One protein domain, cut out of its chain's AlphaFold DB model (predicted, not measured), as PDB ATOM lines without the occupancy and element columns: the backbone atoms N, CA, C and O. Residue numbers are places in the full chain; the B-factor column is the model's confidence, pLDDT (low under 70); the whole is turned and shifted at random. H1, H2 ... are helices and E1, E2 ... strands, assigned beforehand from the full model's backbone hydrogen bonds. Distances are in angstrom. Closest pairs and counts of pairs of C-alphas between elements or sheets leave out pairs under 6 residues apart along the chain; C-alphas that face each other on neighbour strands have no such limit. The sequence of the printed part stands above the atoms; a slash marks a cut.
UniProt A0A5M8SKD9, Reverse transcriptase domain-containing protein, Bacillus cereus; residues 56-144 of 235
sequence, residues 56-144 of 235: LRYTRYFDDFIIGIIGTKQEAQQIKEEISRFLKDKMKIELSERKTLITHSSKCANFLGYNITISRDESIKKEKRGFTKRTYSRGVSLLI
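AT A GLANCE: This is residues 56 to 144 of the 235 residues of the protein "Reverse transcriptase domain-containing protein" of Bacillus cereus (UniProt A0A5M8SKD9). A loose body at one end of a long, thin shape holds the strand hairpin E1 and E2, the helix H1 alongside E2, near it with residues 75 to 80, and the small sheet E3, E4, E7, whose E3 edge comes near E2. From that sheet two stretches of chain run out as an arm to the small hairpin E5 and E6, which lies far from the body. The printed part has 89 residues, with one named helix and seven named strands in the order E1, E2, H1, E3, E4, E5, E6, E7; each of the three sheets, E1 - E2, E3 - E4 - E7 and E5 - E6, is antiparallel, and the class is mixed, helices and strands. The whole is loose, with a radius of gyration of the C-alphas of 16.8 A, and the C-alphas span 56 by 27 by 20 A.

HOW THE PARTS SIT: E1, residues 56 to 61, and E2, residues 64 to 70, form a hairpin, antiparallel at 169 degrees; N 59 and O 66 are 3.0 A apart, within hydrogen-bond range. After a tight link comes H1, residues 73 to 91, in which every O i to N i+4 pair is within hydrogen-bond range. The closest C-alphas of E2 and H1 are those of Ile 69 and Ala 76, 6.8 A apart. E3, residues 109 to 111, and E4, residues 114 to 118, form a second hairpin, antiparallel at 137 degrees, with N 111 and O 114 at 2.9 A. The closest C-alphas of E2 and E3 are those of Ile 66 and Phe 111, 7.3 A apart. E5, residues 124 to 126, and E6, residues 132 to 134, form a third hairpin, antiparallel at 145 degrees, with N 125 and O 133 at 2.9 A; E4 and E5 are apart. E7, residues 140 to 143, is apart from E6 and is the antiparallel neighbour of E4 at 143 degrees, with N 117 and O 141 at 2.9 A. E3 and E7 are the edge strands of their sheet, and H1 is not on it.

IN THESE COORDINATES: E1 begins at C-alpha 56 (21.442, -36.058, -34.111) and is 17.0 A long from first to last C-alpha. E2 measures 20.3 A and H1 26.0 A, ending at C-alpha 91 (11.900, -23.454, -18.383). E4 measures 12.9 A and E7 10.0 A, ending at C-alpha 143 (37.110, -22.159, -39.580). E3, E5 and E6 have three residues each.

THE WHOLE: The two C-alphas farthest apart are those of Lys 92 and Gly 130, 56.3 A. The link from H1 to E3, residues 92 to 108, is long, and the other links are tight. The printed part has no cut. The mean pLDDT of the printed part is 86.5, and residues 98, 135 and 136 are under 70.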
ATOM      1  N   LEU A  56      21.431 -37.372 -34.742       89.19
ATOM      2  CA  LEU A  56      21.442 -36.058 -34.111       89.19
ATOM      3  C   LEU A  56      22.714 -35.896 -33.277       89.19
ATOM      4  O   LEU A  56      23.126 -36.806 -32.559       89.19
ATOM      5  N   ARG A  57      23.349 -34.730 -33.384       90.25
ATOM      6  CA  ARG A  57      24.460 -34.319 -32.520       90.25
ATOM      7  C   ARG A  57      24.079 -33.043 -31.801       90.25
ATOM      8  O   ARG A  57      23.644 -32.097 -32.446       90.25
ATOM      9  N   TYR A  58      24.279 -33.015 -30.494       92.81
ATOM     10  CA  TYR A  58      24.007 -31.859 -29.653       92.81
ATOM     11  C   TYR A  58      25.284 -31.435 -28.933       92.81
ATOM     12  O   TYR A  58      25.972 -32.260 -28.330       92.81
ATOM     13  N   THR A  59      25.588 -30.142 -28.994       93.25
ATOM     14  CA  THR A  59      26.696 -29.526 -28.262       93.25
ATOM     15  C   THR A  59      26.205 -28.220 -27.655       93.25
ATOM     16  O   THR A  59      25.594 -27.411 -28.351       93.25
ATOM     17  N   ARG A  60      26.484 -28.001 -26.367       92.94
ATOM     18  CA  ARG A  60      26.082 -26.800 -25.629       92.94
ATOM     19  C   ARG A  60      27.255 -26.203 -24.866       92.94
ATOM     20  O   ARG A  60      28.039 -26.934 -24.267       92.94
ATOM     21  N   TYR A  61      27.324 -24.879 -24.868       93.69
ATOM     22  CA  TYR A  61      28.248 -24.068 -24.093       93.69
ATOM     23  C   TYR A  61      27.477 -22.896 -23.476       93.69
ATOM     24  O   TYR A  61      27.044 -21.992 -24.185       93.69
ATOM     25  N   PHE A  62      27.276 -22.936 -22.156       89.38
ATOM     26  CA  PHE A  62      26.389 -22.017 -21.427       89.38
ATOM     27  C   PHE A  62      25.010 -21.886 -22.091       89.38
ATOM     28  O   PHE A  62      24.252 -22.858 -22.108       89.38
ATOM     29  N   ASP A  63      24.691 -20.716 -22.640       84.50
ATOM     30  CA  ASP A  63      23.400 -20.417 -23.262       84.50
ATOM     31  C   ASP A  63      23.367 -20.737 -24.760       84.50
ATOM     32  O   ASP A  63      22.288 -20.895 -25.335       84.50
ATOM     33  N   ASP A  64      24.533 -20.888 -25.395       88.00
ATOM     34  CA  ASP A  64      24.638 -21.177 -26.820       88.00
ATOM     35  C   ASP A  64      24.736 -22.692 -27.044       88.00
ATOM     36  O   ASP A  64      25.606 -23.388 -26.515       88.00
ATOM     37  N   PHE A  65      23.850 -23.229 -27.876       90.38
ATOM     38  CA  PHE A  65      23.879 -24.629 -28.281       90.38
ATOM     39  C   PHE A  65      23.707 -24.765 -29.789       90.38
ATOM     40  O   PHE A  65      23.087 -23.928 -30.444       90.38
ATOM     41  N   ILE A  66      24.256 -25.842 -30.341       92.44
ATOM     42  CA  ILE A  66      24.116 -26.204 -31.745       92.44
ATOM     43  C   ILE A  66      23.655 -27.653 -31.854       92.44
ATOM     44  O   ILE A  66      24.109 -28.534 -31.116       92.44
ATOM     45  N   ILE A  67      22.729 -27.887 -32.782       92.19
ATOM     46  CA  ILE A  67      22.195 -29.211 -33.082       92.19
ATOM     47  C   ILE A  67      22.489 -29.519 -34.548       92.19
ATOM     48  O   ILE A  67      22.041 -28.811 -35.448       92.19
ATOM     49  N   GLY A  68      23.256 -30.578 -34.786       92.06
ATOM     50  CA  GLY A  68      23.480 -31.138 -36.113       92.06
ATOM     51  C   GLY A  68      22.473 -32.247 -36.385       92.06
ATOM     52  O   GLY A  68      22.452 -33.236 -35.656       92.06
ATOM     53  N   ILE A  69      21.668 -32.095 -37.437       90.69
ATOM     54  CA  ILE A  69      20.648 -33.069 -37.844       90.69
ATOM     55  C   ILE A  69      21.001 -33.575 -39.239       90.69
ATOM     56  O   ILE A  69      21.204 -32.779 -40.160       90.69
ATOM     57  N   ILE A  70      21.072 -34.896 -39.401       89.44
ATOM     58  CA  ILE A  70      21.119 -35.532 -40.721       89.44
ATOM     59  C   ILE A  70      19.687 -35.938 -41.070       89.44
ATOM     60  O   ILE A  70      19.182 -36.929 -40.550       89.44
ATOM     61  N   GLY A  71      19.030 -35.129 -41.899       87.75
ATOM     62  CA  GLY A  71      17.629 -35.314 -42.263       87.75
ATOM     63  C   GLY A  71      17.118 -34.205 -43.178       87.75
ATOM     64  O   GLY A  71      17.895 -33.420 -43.737       87.75
ATOM     65  N   THR A  72      15.802 -34.145 -43.332       88.94
ATOM     66  CA  THR A  72      15.135 -33.131 -44.155       88.94
ATOM     67  C   THR A  72      14.993 -31.802 -43.410       88.94
ATOM     68  O   THR A  72      15.034 -31.720 -42.182       88.94
ATOM     69  N   LYS A  73      14.778 -30.715 -44.162       89.88
ATOM     70  CA  LYS A  73      14.519 -29.393 -43.570       89.88
ATOM     71  C   LYS A  73      13.235 -29.376 -42.729       89.88
ATOM     72  O   LYS A  73      13.172 -28.640 -41.750       89.88
ATOM     73  N   GLN A  74      12.228 -30.160 -43.117       90.81
ATOM     74  CA  GLN A  74      10.952 -30.244 -42.404       90.81
ATOM     75  C   GLN A  74      11.143 -30.839 -41.006       90.81
ATOM     76  O   GLN A  74      10.685 -30.253 -40.033       90.81
ATOM     77  N   GLU A  75      11.918 -31.919 -40.892       88.69
ATOM     78  CA  GLU A  75      12.258 -32.520 -39.596       88.69
ATOM     79  C   GLU A  75      13.027 -31.542 -38.701       88.69
ATOM     80  O   GLU A  75      12.734 -31.408 -37.515       88.69
ATOM     81  N   ALA A  76      13.978 -30.791 -39.269       90.94
ATOM     82  CA  ALA A  76      14.702 -29.770 -38.514       90.94
ATOM     83  C   ALA A  76      13.775 -28.661 -37.979       90.94
ATOM     84  O   ALA A  76      13.997 -28.148 -36.882       90.94
ATOM     85  N   GLN A  77      12.735 -28.301 -38.735       92.12
ATOM     86  CA  GLN A  77      11.735 -27.321 -38.317       92.12
ATOM     87  C   GLN A  77      10.831 -27.870 -37.203       92.12
ATOM     88  O   GLN A  77      10.611 -27.176 -36.213       92.12
ATOM     89  N   GLN A  78      10.388 -29.125 -37.311       92.25
ATOM     90  CA  GLN A  78       9.606 -29.797 -36.266       92.25
ATOM     91  C   GLN A  78      10.380 -29.867 -34.944       92.25
ATOM     92  O   GLN A  78       9.876 -29.444 -33.905       92.25
ATOM     93  N   ILE A  79      11.647 -30.292 -34.995       90.69
ATOM     94  CA  ILE A  79      12.523 -30.349 -33.816       90.69
ATOM     95  C   ILE A  79      12.705 -28.953 -33.205       90.69
ATOM     96  O   ILE A  79      12.669 -28.797 -31.983       90.69
ATOM     97  N   LYS A  80      12.862 -27.913 -34.032       90.56
ATOM     98  CA  LYS A  80      12.942 -26.526 -33.550       90.56
ATOM     99  C   LYS A  80      11.673 -26.119 -32.792       90.56
ATOM    100  O   LYS A  80      11.774 -25.483 -31.743       90.56
ATOM    101  N   GLU A  81      10.497 -26.471 -33.300       90.94
ATOM    102  CA  GLU A  81       9.211 -26.154 -32.669       90.94
ATOM    103  C   GLU A  81       8.985 -26.932 -31.370       90.94
ATOM    104  O   GLU A  81       8.470 -26.373 -30.403       90.94
ATOM    105  N   GLU A  82       9.388 -28.200 -31.320       91.88
ATOM    106  CA  GLU A  82       9.342 -29.020 -30.104       91.88
ATOM    107  C   GLU A  82      10.257 -28.469 -29.009       91.88
ATOM    108  O   GLU A  82       9.821 -28.292 -27.871       91.88
ATOM    109  N   ILE A  83      11.498 -28.119 -29.358       90.06
ATOM    110  CA  ILE A  83      12.451 -27.508 -28.422       90.06
ATOM    111  C   ILE A  83      11.934 -26.152 -27.933       90.06
ATOM    112  O   ILE A  83      12.042 -25.846 -26.745       90.06
ATOM    113  N   SER A  84      11.344 -25.353 -28.826       89.38
ATOM    114  CA  SER A  84      10.760 -24.055 -28.473       89.38
ATOM    115  C   SER A  84       9.618 -24.200 -27.467       89.38
ATOM    116  O   SER A  84       9.617 -23.528 -26.434       89.38
ATOM    117  N   ARG A  85       8.694 -25.142 -27.712       91.25
ATOM    118  CA  ARG A  85       7.609 -25.473 -26.775       91.25
ATOM    119  C   ARG A  85       8.155 -25.949 -25.432       91.25
ATOM    120  O   ARG A  85       7.772 -25.417 -24.398       91.25
ATOM    121  N   PHE A  86       9.115 -26.872 -25.438       91.19
ATOM    122  CA  PHE A  86       9.725 -27.381 -24.209       91.19
ATOM    123  C   PHE A  86      10.371 -26.271 -23.365       91.19
ATOM    124  O   PHE A  86      10.151 -26.207 -22.154       91.19
ATOM    125  N   LEU A  87      11.141 -25.376 -23.988       89.56
ATOM    126  CA  LEU A  87      11.802 -24.274 -23.284       89.56
ATOM    127  C   LEU A  87      10.804 -23.252 -22.737       89.56
ATOM    128  O   LEU A  87      10.981 -22.775 -21.612       89.56
ATOM    129  N   LYS A  88       9.732 -22.973 -23.481       90.56
ATOM    130  CA  LYS A  88       8.669 -22.068 -23.044       90.56
ATOM    131  C   LYS A  88       7.866 -22.654 -21.881       90.56
ATOM    132  O   LYS A  88       7.704 -21.990 -20.861       90.56
ATOM    133  N   ASP A  89       7.432 -23.905 -21.996       92.44
ATOM    134  CA  ASP A  89       6.502 -24.514 -21.041       92.44
ATOM    135  C   ASP A  89       7.201 -24.967 -19.752       92.44
ATOM    136  O   ASP A  89       6.657 -24.813 -18.657       92.44
ATOM    137  N   LYS A  90       8.412 -25.536 -19.862       92.56
ATOM    138  CA  LYS A  90       9.142 -26.095 -18.709       92.56
ATOM    139  C   LYS A  90      10.116 -25.112 -18.079       92.56
ATOM    140  O   LYS A  90      10.192 -25.056 -16.857       92.56
ATOM    141  N   MET A  91      10.867 -24.365 -18.890       87.19
ATOM    142  CA  MET A  91      11.900 -23.454 -18.383       87.19
ATOM    143  C   MET A  91      11.448 -21.992 -18.313       87.19
ATOM    144  O   MET A  91      12.121 -21.201 -17.660       87.19
ATOM    145  N   LYS A  92      10.316 -21.633 -18.943       87.88
ATOM    146  CA  LYS A  92       9.825 -20.247 -19.061       87.88
ATOM    147  C   LYS A  92      10.845 -19.309 -19.719       87.88
ATOM    148  O   LYS A  92      10.945 -18.140 -19.358       87.88
ATOM    149  N   ILE A  93      11.605 -19.832 -20.681       86.38
ATOM    150  CA  ILE A  93      12.610 -19.077 -21.438       86.38
ATOM    151  C   ILE A  93      12.112 -18.904 -22.871       86.38
ATOM    152  O   ILE A  93      11.742 -19.876 -23.529       86.38
ATOM    153  N   GLU A  94      12.148 -17.670 -23.372       79.25
ATOM    154  CA  GLU A  94      11.847 -17.376 -24.772       79.25
ATOM    155  C   GLU A  94      13.111 -17.461 -25.635       79.25
ATOM    156  O   GLU A  94      14.148 -16.861 -25.346       79.25
ATOM    157  N   LEU A  95      13.028 -18.224 -26.727       77.31
ATOM    158  CA  LEU A  95      14.100 -18.321 -27.712       77.31
ATOM    159  C   LEU A  95      14.094 -17.098 -28.626       77.31
ATOM    160  O   LEU A  95      13.094 -16.776 -29.260       77.31
ATOM    161  N   SER A  96      15.258 -16.469 -28.782       77.69
ATOM    162  CA  SER A  96      15.427 -15.420 -29.784       77.69
ATOM    163  C   SER A  96      15.384 -16.013 -31.196       77.69
ATOM    164  O   SER A  96      16.260 -16.789 -31.596       77.69
ATOM    165  N   GLU A  97      14.398 -15.607 -31.995       70.81
ATOM    166  CA  GLU A  97      14.246 -16.052 -33.388       70.81
ATOM    167  C   GLU A  97      15.467 -15.717 -34.254       70.81
ATOM    168  O   GLU A  97      15.865 -16.507 -35.109       70.81
ATOM    169  N   ARG A  98      16.124 -14.581 -33.978       67.38
ATOM    170  CA  ARG A  98      17.324 -14.143 -34.709       67.38
ATOM    171  C   ARG A  98      18.526 -15.062 -34.494       67.38
ATOM    172  O   ARG A  98      19.361 -15.170 -35.387       67.38
ATOM    173  N   LYS A  99      18.626 -15.717 -33.333       72.94
ATOM    174  CA  LYS A  99      19.727 -16.644 -33.018       72.94
ATOM    175  C   LYS A  99      19.482 -18.053 -33.567       72.94
ATOM    176  O   LYS A  99      20.430 -18.779 -33.838       72.94
ATOM    177  N   THR A 100      18.222 -18.438 -33.772       74.12
ATOM    178  CA  THR A 100      17.817 -19.820 -34.092       74.12
ATOM    179  C   THR A 100      17.634 -20.056 -35.593       74.12
ATOM    180  O   THR A 100      16.615 -20.584 -36.050       74.12
ATOM    181  N   LEU A 101      18.617 -19.647 -36.395       84.19
ATOM    182  CA  LEU A 101      18.574 -19.851 -37.841       84.19
ATOM    183  C   LEU A 101      18.878 -21.315 -38.195       84.19
ATOM    184  O   LEU A 101      19.930 -21.841 -37.842       84.19
ATOM    185  N   ILE A 102      17.992 -21.954 -38.963       87.62
ATOM    186  CA  ILE A 102      18.269 -23.266 -39.560       87.62
ATOM    187  C   ILE A 102      19.139 -23.054 -40.802       87.62
ATOM    188  O   ILE A 102      18.682 -22.523 -41.817       87.62
ATOM    189  N   THR A 103      20.397 -23.482 -40.735       89.62
ATOM    190  CA  THR A 103      21.353 -23.399 -41.847       89.62
ATOM    191  C   THR A 103      21.592 -24.766 -42.470       89.62
ATOM    192  O   THR A 103      21.879 -25.737 -41.776       89.62
ATOM    193  N   HIS A 104      21.529 -24.842 -43.800       89.94
ATOM    194  CA  HIS A 104      21.936 -26.046 -44.519       89.94
ATOM    195  C   HIS A 104      23.456 -26.251 -44.425       89.94
ATOM    196  O   HIS A 104      24.209 -25.280 -44.469       89.94
ATOM    197  N   SER A 105      23.901 -27.510 -44.405       86.19
ATOM    198  CA  SER A 105      25.315 -27.911 -44.277       86.19
ATOM    199  C   SER A 105      26.265 -27.351 -45.343       86.19
ATOM    200  O   SER A 105      27.479 -27.418 -45.175       86.19
ATOM    201  N   SER A 106      25.741 -26.834 -46.460       85.62
ATOM    202  CA  SER A 106      26.548 -26.172 -47.496       85.62
ATOM    203  C   SER A 106      26.975 -24.756 -47.119       85.62
ATOM    204  O   SER A 106      27.896 -24.219 -47.729       85.62
ATOM    205  N   LYS A 107      26.291 -24.130 -46.160       89.69
ATOM    206  CA  LYS A 107      26.633 -22.810 -45.633       89.69
ATOM    207  C   LYS A 107      27.352 -22.981 -44.299       89.69
ATOM    208  O   LYS A 107      27.130 -23.955 -43.587       89.69
ATOM    209  N   CYS A 108      28.202 -22.015 -43.967       90.19
ATOM    210  CA  CYS A 108      28.838 -21.969 -42.656       90.19
ATOM    211  C   CYS A 108      27.793 -21.619 -41.588       90.19
ATOM    212  O   CYS A 108      26.972 -20.725 -41.814       90.19
ATOM    213  N   ALA A 109      27.858 -22.281 -40.437       92.00
ATOM    214  CA  ALA A 109      27.121 -21.895 -39.236       92.00
ATOM    215  C   ALA A 109      28.083 -21.246 -38.233       92.00
ATOM    216  O   ALA A 109      29.215 -21.701 -38.097       92.00
ATOM    217  N   ASN A 110      27.651 -20.207 -37.521       91.31
ATOM    218  CA  ASN A 110      28.499 -19.539 -36.534       91.31
ATOM    219  C   ASN A 110      28.229 -20.125 -35.146       91.31
ATOM    220  O   ASN A 110      27.080 -20.150 -34.709       91.31
ATOM    221  N   PHE A 111      29.274 -20.549 -34.442       91.75
ATOM    222  CA  PHE A 111      29.174 -21.052 -33.071       91.75
ATOM    223  C   PHE A 111      30.454 -20.716 -32.308       91.75
ATOM    224  O   PHE A 111      31.544 -21.014 -32.789       91.75
ATOM    225  N   LEU A 112      30.333 -20.064 -31.145       91.69
ATOM    226  CA  LEU A 112      31.467 -19.645 -30.303       91.69
ATOM    227  C   LEU A 112      32.588 -18.947 -31.093       91.69
ATOM    228  O   LEU A 112      33.755 -19.293 -30.982       91.69
ATOM    229  N   GLY A 113      32.240 -18.013 -31.981       90.81
ATOM    230  CA  GLY A 113      33.231 -17.279 -32.779       90.81
ATOM    231  C   GLY A 113      33.931 -18.085 -33.883       90.81
ATOM    232  O   GLY A 113      34.766 -17.511 -34.586       90.81
ATOM    233  N   TYR A 114      33.586 -19.363 -34.071       93.75
ATOM    234  CA  TYR A 114      34.008 -20.200 -35.192       93.75
ATOM    235  C   TYR A 114      32.928 -20.281 -36.271       93.75
ATOM    236  O   TYR A 114      31.732 -20.282 -35.981       93.75
ATOM    237  N   ASN A 115      33.366 -20.427 -37.518       94.50
ATOM    238  CA  ASN A 115      32.538 -20.884 -38.624       94.50
ATOM    239  C   ASN A 115      32.650 -22.405 -38.730       94.50
ATOM    240  O   ASN A 115      33.713 -22.939 -39.029       94.50
ATOM    241  N   ILE A 116      31.542 -23.098 -38.513       93.75
ATOM    242  CA  ILE A 116      31.430 -24.543 -38.649       93.75
ATOM    243  C   ILE A 116      31.018 -24.872 -40.081       93.75
ATOM    244  O   ILE A 116      30.019 -24.349 -40.587       93.75
ATOM    245  N   THR A 117      31.765 -25.767 -40.718       92.25
ATOM    246  CA  THR A 117      31.452 -26.327 -42.035       92.25
ATOM    247  C   THR A 117      31.516 -27.845 -42.001       92.25
ATOM    248  O   THR A 117      32.050 -28.450 -41.071       92.25
ATOM    249  N   ILE A 118      30.926 -28.481 -43.009       90.00
ATOM    250  CA  ILE A 118      31.008 -29.928 -43.185       90.00
ATOM    251  C   ILE A 118      31.850 -30.198 -44.423       90.00
ATOM    252  O   ILE A 118      31.489 -29.780 -45.527       90.00
ATOM    253  N   SER A 119      32.964 -30.907 -44.239       85.81
ATOM    254  CA  SER A 119      33.810 -31.329 -45.351       85.81
ATOM    255  C   SER A 119      33.056 -32.320 -46.234       85.81
ATOM    256  O   SER A 119      32.401 -33.242 -45.748       85.81
ATOM    257  N   ARG A 120      33.137 -32.135 -47.550       80.81
ATOM    258  CA  ARG A 120      32.569 -33.047 -48.559       80.81
ATOM    259  C   ARG A 120      33.653 -33.621 -49.468       80.81
ATOM    260  O   ARG A 120      33.358 -34.076 -50.566       80.81
ATOM    261  N   ASP A 121      34.905 -33.560 -49.019       81.25
ATOM    262  CA  ASP A 121      36.034 -34.098 -49.765       81.25
ATOM    263  C   ASP A 121      36.033 -35.631 -49.685       81.25
ATOM    264  O   ASP A 121      36.295 -36.223 -48.636       81.25
ATOM    265  N   GLU A 122      35.719 -36.271 -50.811       77.31
ATOM    266  CA  GLU A 122      35.728 -37.728 -50.976       77.31
ATOM    267  C   GLU A 122      37.025 -38.238 -51.623       77.31
ATOM    268  O   GLU A 122      37.130 -39.419 -51.966       77.31
ATOM    269  N   SER A 123      38.042 -37.377 -51.763       81.88
ATOM    270  CA  SER A 123      39.334 -37.758 -52.334       81.88
ATOM    271  C   SER A 123      39.984 -38.909 -51.566       81.88
ATOM    272  O   SER A 123      39.925 -38.992 -50.337       81.88
ATOM    273  N   ILE A 124      40.644 -39.811 -52.288       81.94
ATOM    274  CA  ILE A 124      41.337 -40.958 -51.700       81.94
ATOM    275  C   ILE A 124      42.775 -40.549 -51.391       81.94
ATOM    276  O   ILE A 124      43.519 -40.147 -52.286       81.94
ATOM    277  N   LYS A 125      43.190 -40.694 -50.130       83.06
ATOM    278  CA  LYS A 125      44.563 -40.409 -49.694       83.06
ATOM    279  C   LYS A 125      45.230 -41.665 -49.148       83.06
ATOM    280  O   LYS A 125      44.610 -42.502 -48.490       83.06
ATOM    281  N   LYS A 126      46.525 -41.797 -49.443       83.44
ATOM    282  CA  LYS A 126      47.387 -42.819 -48.845       83.44
ATOM    283  C   LYS A 126      47.857 -42.337 -47.481       83.44
ATOM    284  O   LYS A 126      48.422 -41.256 -47.351       83.44
ATOM    285  N   GLU A 127      47.614 -43.149 -46.470       80.31
ATOM    286  CA  GLU A 127      48.144 -42.957 -45.132       80.31
ATOM    287  C   GLU A 127      49.630 -43.337 -45.083       80.31
ATOM    288  O   GLU A 127      50.108 -44.137 -45.889       80.31
ATOM    289  N   LYS A 128      50.360 -42.807 -44.094       83.38
ATOM    290  CA  LYS A 128      51.793 -43.090 -43.893       83.38
ATOM    291  C   LYS A 128      52.105 -44.589 -43.769       83.38
ATOM    292  O   LYS A 128      53.190 -45.016 -44.133       83.38
ATOM    293  N   ARG A 129      51.144 -45.390 -43.291       82.06
ATOM    294  CA  ARG A 129      51.251 -46.855 -43.145       82.06
ATOM    295  C   ARG A 129      50.962 -47.635 -44.440       82.06
ATOM    296  O   ARG A 129      50.922 -48.857 -44.411       82.06
ATOM    297  N   GLY A 130      50.730 -46.953 -45.566       78.25
ATOM    298  CA  GLY A 130      50.493 -47.568 -46.879       78.25
ATOM    299  C   GLY A 130      49.030 -47.906 -47.193       78.25
ATOM    300  O   GLY A 130      48.721 -48.278 -48.327       78.25
ATOM    301  N   PHE A 131      48.112 -47.736 -46.238       78.69
ATOM    302  CA  PHE A 131      46.678 -47.934 -46.456       78.69
ATOM    303  C   PHE A 131      46.056 -46.753 -47.206       78.69
ATOM    304  O   PHE A 131      46.331 -45.591 -46.916       78.69
ATOM    305  N   THR A 132      45.197 -47.044 -48.179       81.06
ATOM    306  CA  THR A 132      44.378 -46.048 -48.882       81.06
ATOM    307  C   THR A 132      43.033 -45.910 -48.188       81.06
ATOM    308  O   THR A 132      42.310 -46.902 -48.081       81.06
ATOM    309  N   LYS A 133      42.676 -44.696 -47.768       77.19
ATOM    310  CA  LYS A 133      41.359 -44.380 -47.202       77.19
ATOM    311  C   LYS A 133      40.753 -43.171 -47.905       77.19
ATOM    312  O   LYS A 133      41.488 -42.329 -48.426       77.19
ATOM    313  N   ARG A 134      39.420 -43.073 -47.915       73.69
ATOM    314  CA  ARG A 134      38.768 -41.804 -48.265       73.69
ATOM    315  C   ARG A 134      39.164 -40.763 -47.217       73.69
ATOM    316  O   ARG A 134      39.308 -41.089 -46.036       73.69
ATOM    317  N   THR A 135      39.385 -39.532 -47.660       68.56
ATOM    318  CA  THR A 135      39.571 -38.373 -46.779       68.56
ATOM    319  C   THR A 135      38.330 -38.217 -45.893       68.56
ATOM    320  O   THR A 135      37.305 -38.837 -46.173       68.56
ATOM    321  N   TYR A 136      38.440 -37.467 -44.789       64.25
ATOM    322  CA  TYR A 136      37.380 -37.192 -43.807       64.25
ATOM    323  C   TYR A 136      36.123 -36.550 -44.438       64.25
ATOM    324  O   TYR A 136      35.805 -35.384 -44.209       64.25
ATOM    325  N   SER A 137      35.389 -37.321 -45.236       70.38
ATOM    326  CA  SER A 137      34.125 -36.931 -45.833       70.38
ATOM    327  C   SER A 137      33.079 -36.875 -44.731       70.38
ATOM    328  O   SER A 137      32.978 -37.778 -43.895       70.38
ATOM    329  N   ARG A 138      32.312 -35.786 -44.720       76.56
ATOM    330  CA  ARG A 138      31.249 -35.474 -43.751       76.56
ATOM    331  C   ARG A 138      31.753 -35.216 -42.327       76.56
ATOM    332  O   ARG A 138      30.961 -35.213 -41.385       76.56
ATOM    333  N   GLY A 139      33.055 -34.972 -42.171       82.94
ATOM    334  CA  GLY A 139      33.638 -34.448 -40.938       82.94
ATOM    335  C   GLY A 139      33.204 -33.005 -40.681       82.94
ATOM    336  O   GLY A 139      32.936 -32.252 -41.617       82.94
ATOM    337  N   VAL A 140      33.125 -32.631 -39.403       89.00
ATOM    338  CA  VAL A 140      32.913 -31.240 -38.992       89.00
ATOM    339  C   VAL A 140      34.265 -30.536 -39.003       89.00
ATOM    340  O   VAL A 140      35.196 -31.004 -38.351       89.00
ATOM    341  N   SER A 141      34.347 -29.424 -39.720       91.31
ATOM    342  CA  SER A 141      35.541 -28.592 -39.853       91.31
ATOM    343  C   SER A 141      35.286 -27.231 -39.210       91.31
ATOM    344  O   SER A 141      34.213 -26.642 -39.367       91.31
ATOM    345  N   LEU A 142      36.273 -26.735 -38.465       94.00
ATOM    346  CA  LEU A 142      36.223 -25.428 -37.811       94.00
ATOM    347  C   LEU A 142      37.038 -24.422 -38.616       94.00
ATOM    348  O   LEU A 142      38.173 -24.702 -38.997       94.00
ATOM    349  N   LEU A 143      36.475 -23.239 -38.839       94.38
ATOM    350  CA  LEU A 143      37.110 -22.159 -39.580       94.38
ATOM    351  C   LEU A 143      37.074 -20.852 -38.785       94.38
ATOM    352  O   LEU A 143      36.079 -20.517 -38.148       94.38
ATOM    353  N   ILE A 144      38.143 -20.072 -38.876       94.00
ATOM    354  CA  ILE A 144      38.195 -18.689 -38.409       94.00
ATOM    355  C   ILE A 144      37.418 -17.822 -39.409       94.00
ATOM    356  O   ILE A 144      37.766 -17.817 -40.596       94.00
TER     357      ILE A 144